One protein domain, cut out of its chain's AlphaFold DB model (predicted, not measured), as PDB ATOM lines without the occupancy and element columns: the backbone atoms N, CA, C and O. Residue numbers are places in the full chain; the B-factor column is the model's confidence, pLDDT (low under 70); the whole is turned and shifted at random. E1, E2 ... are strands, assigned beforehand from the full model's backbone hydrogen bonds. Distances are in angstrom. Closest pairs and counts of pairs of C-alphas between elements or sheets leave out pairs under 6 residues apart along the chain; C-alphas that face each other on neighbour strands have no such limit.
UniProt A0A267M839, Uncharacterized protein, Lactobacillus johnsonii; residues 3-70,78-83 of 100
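What this domain is: This is residues 3 to 70 and 78 to 83 of the 100 residues of an uncharacterized protein of Lactobacillus johnsonii (UniProt A0A267M839). The chain winds in stacked turns, a short solenoid: five parallel strands lie side by side as one twisted wall, and the links after E1, E2 and E3 run back along the other side to begin the next strand. E2, E3 and E4 each turn a sharp corner. The printed part has 74 residues, no named helix and strands E1 to E5 in that order along the chain and across the sheet; the class is all strand, though under half of the residues, 33, are in named strands. The whole is compact, with a radius of gyration of the C-alphas of 10.5 A, and rounded, spanning 30 by 23 by 23 A.

Where its parts are: E1 is residues 6 to 8, 6.6 A long, from C-alpha 6 at (19.288, 2.181, -52.398). E2, residues 20 to 27, is 17.0 A long and bends by 91 degrees at Asn 23. E3, residues 39 to 47, is 15.2 A and bends by 104 degrees at Asp 44. E4, residues 56 to 63, is 16.0 A and bends by 93 degrees at Ala 60. E5, residues 78 to 82, is 13.0 A and ends at C-alpha 82, (2.464, -5.501, -50.625).

How they stand to each other: The sheet is twisted, with edge strands E1 and E5. E1 and E2 are parallel at 57 degrees, with N 7 and O 25 2.8 A apart, within hydrogen-bond range. The pairing is staggered: E2 pairs with E1 over residues 25 to 27 and with E3 over residues 20 to 24, where N 21 and O 40 are 2.9 A apart. E3 and E4 are parallel at 5 degrees, with N 43 and O 59 at 2.8 A. E4 and E5 are parallel at 24 degrees, with N 79 and O 56 at 2.8 A. E1 and E3 are apart. Residues 50 to 51 also pair with residues 66 to 67, parallel.

The domain as a whole: The C-alphas of Asp 4 and Pro 70, the two farthest apart, are 32.6 A apart. The links E1 to E2 and E2 to E3 are long. Residues 71 to 77 are not printed, and C-alphas 70 and 78 are 11.9 A apart across this cut. Residues 11 to 12 have pLDDT under 70.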
ATOM      1  N   ARG A   3      15.599   6.628 -58.974       95.50
ATOM      2  CA  ARG A   3      15.549   5.437 -59.824       95.50
ATOM      3  C   ARG A   3      16.779   4.570 -59.588       95.50
ATOM      4  O   ARG A   3      17.867   5.129 -59.463       95.50
ATOM      5  N   ASP A   4      16.594   3.250 -59.539       95.62
ATOM      6  CA  ASP A   4      17.670   2.250 -59.437       95.62
ATOM      7  C   ASP A   4      18.656   2.534 -58.288       95.62
ATOM      8  O   ASP A   4      19.877   2.449 -58.441       95.62
ATOM      9  N   CYS A   5      18.131   2.941 -57.130       94.38
ATOM     10  CA  CYS A   5      18.947   3.362 -55.996       94.38
ATOM     11  C   CYS A   5      18.546   2.681 -54.691       94.38
ATOM     12  O   CYS A   5      17.376   2.370 -54.462       94.38
ATOM     13  N   THR A   6      19.519   2.555 -53.792       93.62
ATOM     14  CA  THR A   6      19.288   2.181 -52.398       93.62
ATOM     15  C   THR A   6      19.211   3.435 -51.541       93.62
ATOM     16  O   THR A   6      20.104   4.281 -51.586       93.62
ATOM     17  N   ILE A   7      18.146   3.547 -50.758       90.75
ATOM     18  CA  ILE A   7      17.907   4.618 -49.797       90.75
ATOM     19  C   ILE A   7      17.936   3.990 -48.406       90.75
ATOM     20  O   ILE A   7      17.263   2.995 -48.150       90.75
ATOM     21  N   GLU A   8      18.723   4.575 -47.512       89.19
ATOM     22  CA  GLU A   8      18.812   4.171 -46.110       89.19
ATOM     23  C   GLU A   8      18.675   5.418 -45.243       89.19
ATOM     24  O   GLU A   8      19.423   6.387 -45.403       89.19
ATOM     25  N   SER A   9      17.658   5.442 -44.383       80.81
ATOM     26  CA  SER A   9      17.374   6.606 -43.550       80.81
ATOM     27  C   SER A   9      16.404   6.291 -42.419       80.81
ATOM     28  O   SER A   9      15.473   5.525 -42.602       80.81
ATOM     29  N   ASN A  10      16.537   6.962 -41.276       73.44
ATOM     30  CA  ASN A  10      15.593   6.800 -40.162       73.44
ATOM     31  C   ASN A  10      14.287   7.601 -40.336       73.44
ATOM     32  O   ASN A  10      13.302   7.295 -39.682       73.44
ATOM     33  N   GLN A  11      14.301   8.669 -41.140       66.62
ATOM     34  CA  GLN A  11      13.142   9.519 -41.479       66.62
ATOM     35  C   GLN A  11      13.357  10.147 -42.867       66.62
ATOM     36  O   GLN A  11      13.191  11.347 -43.090       66.62
ATOM     37  N   GLY A  12      13.875   9.351 -43.796       65.00
ATOM     38  CA  GLY A  12      14.120   9.799 -45.161       65.00
ATOM     39  C   GLY A  12      12.811   9.858 -45.925       65.00
ATOM     40  O   GLY A  12      11.934   9.029 -45.703       65.00
ATOM     41  N   LEU A  13      12.707  10.800 -46.867       75.12
ATOM     42  CA  LEU A  13      11.515  10.964 -47.706       75.12
ATOM     43  C   LEU A  13      10.280  11.423 -46.915       75.12
ATOM     44  O   LEU A  13       9.177  10.965 -47.189       75.12
ATOM     45  N   CYS A  14      10.446  12.321 -45.943       85.50
ATOM     46  CA  CYS A  14       9.323  12.979 -45.271       85.50
ATOM     47  C   CYS A  14       9.021  14.343 -45.917       85.50
ATOM     48  O   CYS A  14       9.929  15.013 -46.412       85.50
ATOM     49  N   TYR A  15       7.759  14.777 -45.866       88.56
ATOM     50  CA  TYR A  15       7.286  16.113 -46.277       88.56
ATOM     51  C   TYR A  15       7.478  16.469 -47.757       88.56
ATOM     52  O   TYR A  15       7.455  17.642 -48.136       88.56
ATOM     53  N   MET A  16       7.691  15.476 -48.613       92.56
ATOM     54  CA  MET A  16       7.895  15.698 -50.037       92.56
ATOM     55  C   MET A  16       6.563  15.659 -50.804       92.56
ATOM     56  O   MET A  16       5.604  14.991 -50.422       92.56
ATOM     57  N   ASN A  17       6.510  16.364 -51.929       94.81
ATOM     58  CA  ASN A  17       5.375  16.364 -52.848       94.81
ATOM     59  C   ASN A  17       5.840  15.853 -54.221       94.81
ATOM     60  O   ASN A  17       6.940  16.202 -54.647       94.81
ATOM     61  N   HIS A  18       5.012  15.056 -54.903       96.12
ATOM     62  CA  HIS A  18       5.327  14.418 -56.191       96.12
ATOM     63  C   HIS A  18       6.587  13.543 -56.111       96.12
ATOM     64  O   HIS A  18       7.545  13.680 -56.881       96.12
ATOM     65  N   VAL A  19       6.598  12.636 -55.135       94.06
ATOM     66  CA  VAL A  19       7.698  11.692 -54.934       94.06
ATOM     67  C   VAL A  19       7.517  10.491 -55.846       94.06
ATOM     68  O   VAL A  19       6.581   9.716 -55.685       94.06
ATOM     69  N   THR A  20       8.461  10.293 -56.763       96.50
ATOM     70  CA  THR A  20       8.530   9.084 -57.592       96.50
ATOM     71  C   THR A  20       9.764   8.265 -57.237       96.50
ATOM     72  O   THR A  20      10.875   8.804 -57.313       96.50
ATOM     73  N   LEU A  21       9.565   6.998 -56.869       95.56
ATOM     74  CA  LEU A  21      10.613   5.991 -56.682       95.56
ATOM     75  C   LEU A  21      10.368   4.854 -57.672       95.56
ATOM     76  O   LEU A  21       9.311   4.226 -57.646       95.56
ATOM     77  N   GLU A  22      11.346   4.573 -58.524       96.12
ATOM     78  CA  GLU A  22      11.273   3.502 -59.514       96.12
ATOM     79  C   GLU A  22      12.416   2.512 -59.278       96.12
ATOM     80  O   GLU A  22      13.587   2.875 -59.384       96.12
ATOM     81  N   ASN A  23      12.075   1.258 -58.971       93.19
ATOM     82  CA  ASN A  23      13.054   0.196 -58.728       93.19
ATOM     83  C   ASN A  23      14.068   0.561 -57.622       93.19
ATOM     84  O   ASN A  23      15.280   0.399 -57.766       93.19
ATOM     85  N   CYS A  24      13.570   1.128 -56.521       95.00
ATOM     86  CA  CYS A  24      14.406   1.509 -55.386       95.00
ATOM     87  C   CYS A  24      14.426   0.414 -54.317       95.00
ATOM     88  O   CYS A  24      13.451  -0.306 -54.131       95.00
ATOM     89  N   ILE A  25      15.510   0.349 -53.551       94.31
ATOM     90  CA  ILE A  25      15.598  -0.430 -52.314       94.31
ATOM     91  C   ILE A  25      15.509   0.556 -51.152       94.31
ATOM     92  O   ILE A  25      16.269   1.521 -51.111       94.31
ATOM     93  N   LEU A  26      14.608   0.323 -50.201       92.44
ATOM     94  CA  LEU A  26      14.619   1.003 -48.904       92.44
ATOM     95  C   LEU A  26      15.197   0.038 -47.874       92.44
ATOM     96  O   LEU A  26      14.575  -0.971 -47.553       92.44
ATOM     97  N   ASN A  27      16.396   0.327 -47.377       87.44
ATOM     98  CA  ASN A  27      17.066  -0.495 -46.375       87.44
ATOM     99  C   ASN A  27      16.970   0.169 -45.002       87.44
ATOM    100  O   ASN A  27      17.167   1.378 -44.899       87.44
ATOM    101  N   GLN A  28      16.644  -0.610 -43.963       82.44
ATOM    102  CA  GLN A  28      16.541  -0.148 -42.566       82.44
ATOM    103  C   GLN A  28      15.760   1.171 -42.401       82.44
ATOM    104  O   GLN A  28      16.061   1.979 -41.525       82.44
ATOM    105  N   THR A  29      14.784   1.422 -43.282       83.25
ATOM    106  CA  THR A  29      14.104   2.713 -43.348       83.25
ATOM    107  C   THR A  29      12.824   2.670 -42.532       83.25
ATOM    108  O   THR A  29      11.895   1.926 -42.858       83.25
ATOM    109  N   THR A  30      12.787   3.470 -41.469       87.81
ATOM    110  CA  THR A  30      11.629   3.623 -40.586       87.81
ATOM    111  C   THR A  30      10.881   4.919 -40.889       87.81
ATOM    112  O   THR A  30      11.444   5.867 -41.432       87.81
ATOM    113  N   LEU A  31       9.585   4.940 -40.563       92.44
ATOM    114  CA  LEU A  31       8.693   6.096 -40.709       92.44
ATOM    115  C   LEU A  31       8.712   6.712 -42.117       92.44
ATOM    116  O   LEU A  31       8.557   7.923 -42.279       92.44
ATOM    117  N   ALA A  32       8.908   5.879 -43.139       93.50
ATOM    118  CA  ALA A  32       8.987   6.332 -44.514       93.50
ATOM    119  C   ALA A  32       7.685   7.030 -44.929       93.50
ATOM    120  O   ALA A  32       6.592   6.660 -44.485       93.50
ATOM    121  N   PHE A  33       7.818   8.007 -45.827       94.44
ATOM    122  CA  PHE A  33       6.709   8.737 -46.445       94.44
ATOM    123  C   PHE A  33       5.867   9.603 -45.499       94.44
ATOM    124  O   PHE A  33       4.783  10.035 -45.897       94.44
ATOM    125  N   GLU A  34       6.362   9.934 -44.298       95.00
ATOM    126  CA  GLU A  34       5.623  10.821 -43.395       95.00
ATOM    127  C   GLU A  34       5.284  12.147 -44.070       95.00
ATOM    128  O   GLU A  34       6.164  12.900 -44.496       95.00
ATOM    129  N   LYS A  35       3.977  12.422 -44.161       93.50
ATOM    130  CA  LYS A  35       3.417  13.623 -44.781       93.50
ATOM    131  C   LYS A  35       3.854  13.824 -46.241       93.50
ATOM    132  O   LYS A  35       3.957  14.960 -46.703       93.50
ATOM    133  N   CYS A  36       4.118  12.744 -46.976       95.62
ATOM    134  CA  CYS A  36       4.345  12.814 -48.417       95.62
ATOM    135  C   CYS A  36       3.040  12.777 -49.210       95.62
ATOM    136  O   CYS A  36       2.135  12.030 -48.864       95.62
ATOM    137  N   SER A  37       2.961  13.542 -50.296       96.94
ATOM    138  CA  SER A  37       1.789  13.600 -51.186       96.94
ATOM    139  C   SER A  37       2.162  13.294 -52.633       96.94
ATOM    140  O   SER A  37       3.304  13.513 -53.052       96.94
ATOM    141  N   ASN A  38       1.182  12.820 -53.408       97.69
ATOM    142  CA  ASN A  38       1.352  12.435 -54.813       97.69
ATOM    143  C   ASN A  38       2.494  11.421 -54.992       97.69
ATOM    144  O   ASN A  38       3.387  11.597 -55.826       97.69
ATOM    145  N   ILE A  39       2.502  10.394 -54.142       97.75
ATOM    146  CA  ILE A  39       3.521   9.349 -54.147       97.75
ATOM    147  C   ILE A  39       3.275   8.400 -55.325       97.75
ATOM    148  O   ILE A  39       2.149   7.990 -55.592       97.75
ATOM    149  N   ASN A  40       4.342   8.022 -56.017       98.12
ATOM    150  CA  ASN A  40       4.364   6.904 -56.952       98.12
ATOM    151  C   ASN A  40       5.644   6.104 -56.696       98.12
ATOM    152  O   ASN A  40       6.705   6.426 -57.236       98.12
ATOM    153  N   ALA A  41       5.572   5.122 -55.800       96.19
ATOM    154  CA  ALA A  41       6.735   4.376 -55.340       96.19
ATOM    155  C   ALA A  41       6.611   2.884 -55.659       96.19
ATOM    156  O   ALA A  41       5.651   2.234 -55.257       96.19
ATOM    157  N   THR A  42       7.617   2.335 -56.342       96.50
ATOM    158  CA  THR A  42       7.845   0.891 -56.485       96.50
ATOM    159  C   THR A  42       9.168   0.526 -55.824       96.50
ATOM    160  O   THR A  42      10.236   0.960 -56.268       96.50
ATOM    161  N   ILE A  43       9.082  -0.259 -54.753       95.31
ATOM    162  CA  ILE A  43      10.194  -0.598 -53.869       95.31
ATOM    163  C   ILE A  43      10.453  -2.102 -53.936       95.31
ATOM    164  O   ILE A  43       9.589  -2.908 -53.605       95.31
ATOM    165  N   ASP A  44      11.664  -2.484 -54.340       94.75
ATOM    166  CA  ASP A  44      12.080  -3.882 -54.523       94.75
ATOM    167  C   ASP A  44      12.634  -4.514 -53.228       94.75
ATOM    168  O   ASP A  44      13.441  -5.448 -53.235       94.75
ATOM    169  N   SER A  45      12.208  -4.003 -52.075       93.25
ATOM    170  CA  SER A  45      12.610  -4.473 -50.752       93.25
ATOM    171  C   SER A  45      11.460  -4.411 -49.752       93.25
ATOM    172  O   SER A  45      10.392  -3.856 -50.016       93.25
ATOM    173  N   LYS A  46      11.703  -5.002 -48.585       92.12
ATOM    174  CA  LYS A  46      10.901  -4.809 -47.382       92.12
ATOM    175  C   LYS A  46      11.086  -3.383 -46.851       92.12
ATOM    176  O   LYS A  46      12.215  -2.895 -46.807       92.12
ATOM    177  N   ILE A  47      10.005  -2.749 -46.409       91.81
ATOM    178  CA  ILE A  47      10.017  -1.460 -45.704       91.81
ATOM    179  C   ILE A  47       9.734  -1.711 -44.222       91.81
ATOM    180  O   ILE A  47       8.757  -2.377 -43.882       91.81
ATOM    181  N   THR A  48      10.556  -1.149 -43.331       91.88
ATOM    182  CA  THR A  48      10.395  -1.353 -41.881       91.88
ATOM    183  C   THR A  48       9.166  -0.634 -41.326       91.88
ATOM    184  O   THR A  48       8.437  -1.190 -40.513       91.88
ATOM    185  N   SER A  49       8.897   0.606 -41.734       91.56
ATOM    186  CA  SER A  49       7.598   1.216 -41.444       91.56
ATOM    187  C   SER A  49       7.257   2.370 -42.369       91.56
ATOM    188  O   SER A  49       8.134   3.106 -42.820       91.56
ATOM    189  N   VAL A  50       5.958   2.536 -42.610       93.19
ATOM    190  CA  VAL A  50       5.363   3.672 -43.319       93.19
ATOM    191  C   VAL A  50       4.483   4.431 -42.333       93.19
ATOM    192  O   VAL A  50       3.734   3.813 -41.573       93.19
ATOM    193  N   LYS A  51       4.571   5.762 -42.320       94.81
ATOM    194  CA  LYS A  51       3.804   6.601 -41.390       94.81
ATOM    195  C   LYS A  51       3.066   7.694 -42.138       94.81
ATOM    196  O   LYS A  51       3.697   8.413 -42.891       94.81
ATOM    197  N   ASN A  52       1.768   7.851 -41.889       95.69
ATOM    198  CA  ASN A  52       0.938   8.979 -42.336       95.69
ATOM    199  C   ASN A  52       1.278   9.552 -43.739       95.69
ATOM    200  O   ASN A  52       1.557  10.755 -43.839       95.69
ATOM    201  N   PRO A  53       1.307   8.739 -44.813       96.25
ATOM    202  CA  PRO A  53       1.334   9.277 -46.170       96.25
ATOM    203  C   PRO A  53       0.038  10.053 -46.433       96.25
ATOM    204  O   PRO A  53      -1.025   9.667 -45.955       96.25
ATOM    205  N   ILE A  54       0.134  11.170 -47.155       97.50
ATOM    206  CA  ILE A  54      -1.019  12.018 -47.495       97.50
ATOM    207  C   ILE A  54      -1.764  11.427 -48.684       97.50
ATOM    208  O   ILE A  54      -2.981  11.345 -48.635       97.50
ATOM    209  N   SER A  55      -1.056  11.070 -49.761       98.00
ATOM    210  CA  SER A  55      -1.700  10.500 -50.947       98.00
ATOM    211  C   SER A  55      -0.742   9.794 -51.901       98.00
ATOM    212  O   SER A  55       0.447  10.130 -51.982       98.00
ATOM    213  N   GLY A  56      -1.286   8.881 -52.706       97.81
ATOM    214  CA  GLY A  56      -0.597   8.240 -53.827       97.81
ATOM    215  C   GLY A  56      -0.561   6.720 -53.726       97.81
ATOM    216  O   GLY A  56      -1.430   6.110 -53.119       97.81
ATOM    217  N   VAL A  57       0.450   6.107 -54.340       98.00
ATOM    218  CA  VAL A  57       0.609   4.651 -54.405       98.00
ATOM    219  C   VAL A  57       1.988   4.251 -53.897       98.00
ATOM    220  O   VAL A  57       3.012   4.753 -54.377       98.00
ATOM    221  N   ILE A  58       2.018   3.317 -52.947       96.12
ATOM    222  CA  ILE A  58       3.238   2.697 -52.426       96.12
ATOM    223  C   ILE A  58       3.145   1.193 -52.666       96.12
ATOM    224  O   ILE A  58       2.359   0.496 -52.025       96.12
ATOM    225  N   LYS A  59       3.986   0.690 -53.570       96.56
ATOM    226  CA  LYS A  59       4.181  -0.738 -53.805       96.56
ATOM    227  C   LYS A  59       5.514  -1.192 -53.217       96.56
ATOM    228  O   LYS A  59       6.551  -0.608 -53.535       96.56
ATOM    229  N   ALA A  60       5.495  -2.249 -52.414       94.38
ATOM    230  CA  ALA A  60       6.687  -2.848 -51.816       94.38
ATOM    231  C   ALA A  60       6.589  -4.378 -51.777       94.38
ATOM    232  O   ALA A  60       5.497  -4.931 -51.898       94.38
ATOM    233  N   LYS A  61       7.711  -5.073 -51.556       93.31
ATOM    234  CA  LYS A  61       7.670  -6.525 -51.306       93.31
ATOM    235  C   LYS A  61       6.919  -6.838 -50.014       93.31
ATOM    236  O   LYS A  61       6.005  -7.651 -49.996       93.31
ATOM    237  N   GLU A  62       7.264  -6.125 -48.951       92.56
ATOM    238  CA  GLU A  62       6.691  -6.295 -47.619       92.56
ATOM    239  C   GLU A  62       6.718  -4.946 -46.890       92.56
ATOM    240  O   GLU A  62       7.625  -4.134 -47.102       92.56
ATOM    241  N   ILE A  63       5.731  -4.704 -46.030       91.94
ATOM    242  CA  ILE A  63       5.694  -3.556 -45.122       91.94
ATOM    243  C   ILE A  63       5.430  -4.096 -43.720       91.94
ATOM    244  O   ILE A  63       4.349  -4.606 -43.447       91.94
ATOM    245  N   ASP A  64       6.417  -3.960 -42.837       91.81
ATOM    246  CA  ASP A  64       6.363  -4.484 -41.464       91.81
ATOM    247  C   ASP A  64       5.299  -3.795 -40.608       91.81
ATOM    248  O   ASP A  64       4.641  -4.404 -39.767       91.81
ATOM    249  N   THR A  65       5.196  -2.474 -40.727       91.94
ATOM    250  CA  THR A  65       4.321  -1.676 -39.869       91.94
ATOM    251  C   THR A  65       3.790  -0.474 -40.627       91.94
ATOM    252  O   THR A  65       4.551   0.330 -41.171       91.94
ATOM    253  N   LEU A  66       2.470  -0.322 -40.608       92.81
ATOM    254  CA  LEU A  66       1.774   0.834 -41.151       92.81
ATOM    255  C   LEU A  66       1.187   1.653 -39.994       92.81
ATOM    256  O   LEU A  66       0.378   1.155 -39.212       92.81
ATOM    257  N   ILE A  67       1.620   2.907 -39.869       93.56
ATOM    258  CA  ILE A  67       1.227   3.819 -38.790       93.56
ATOM    259  C   ILE A  67       0.353   4.916 -39.396       93.56
ATOM    260  O   ILE A  67       0.876   5.853 -40.000       93.56
ATOM    261  N   ILE A  68      -0.966   4.801 -39.236       94.25
ATOM    262  CA  ILE A  68      -1.940   5.764 -39.769       94.25
ATOM    263  C   ILE A  68      -2.725   6.405 -38.628       94.25
ATOM    264  O   ILE A  68      -3.335   5.716 -37.813       94.25
ATOM    265  N   ASP A  69      -2.711   7.733 -38.597       93.88
ATOM    266  CA  ASP A  69      -3.534   8.577 -37.740       93.88
ATOM    267  C   ASP A  69      -4.609   9.255 -38.607       93.88
ATOM    268  O   ASP A  69      -4.284  10.185 -39.356       93.88
ATOM    269  N   PRO A  70      -5.882   8.823 -38.520       91.44
ATOM    270  CA  PRO A  70      -6.964   9.348 -39.355       91.44
ATOM    271  C   PRO A  70      -7.300  10.818 -39.062       91.44
ATOM    272  O   PRO A  70      -8.026  11.445 -39.825       91.44
ATOM    273  N   THR A  78      -4.332   7.031 -49.984       96.88
ATOM    274  CA  THR A  78      -3.097   6.274 -50.226       96.88
ATOM    275  C   THR A  78      -3.363   4.787 -50.446       96.88
ATOM    276  O   THR A  78      -3.779   4.065 -49.544       96.88
ATOM    277  N   GLU A  79      -2.998   4.291 -51.623       96.81
ATOM    278  CA  GLU A  79      -3.021   2.867 -51.940       96.81
ATOM    279  C   GLU A  79      -1.705   2.199 -51.511       96.81
ATOM    280  O   GLU A  79      -0.613   2.576 -51.953       96.81
ATOM    281  N   ILE A  80      -1.809   1.185 -50.652       94.75
ATOM    282  CA  ILE A  80      -0.677   0.383 -50.179       94.75
ATOM    283  C   ILE A  80      -0.776  -1.023 -50.775       94.75
ATOM    284  O   ILE A  80      -1.746  -1.738 -50.534       94.75
ATOM    285  N   ILE A  81       0.249  -1.428 -51.527       94.38
ATOM    286  CA  ILE A  81       0.319  -2.729 -52.198       94.38
ATOM    287  C   ILE A  81       1.567  -3.468 -51.706       94.38
ATOM    288  O   ILE A  81       2.691  -3.038 -51.971       94.38
ATOM    289  N   SER A  82       1.381  -4.598 -51.026       90.69
ATOM    290  CA  SER A  82       2.464  -5.501 -50.625       90.69
ATOM    291  C   SER A  82       2.371  -6.842 -51.354       90.69
ATOM    292  O   SER A  82       1.276  -7.320 -51.653       90.69
ATOM    293  N   GLU A  83       3.516  -7.452 -51.658       87.38
ATOM    294  CA  GLU A  83       3.573  -8.799 -52.249       87.38
ATOM    295  C   GLU A  83       3.392  -9.889 -51.184       87.38
ATOM    296  O   GLU A  83       2.762 -10.915 -51.443       87.38
TER     297      GLU A  83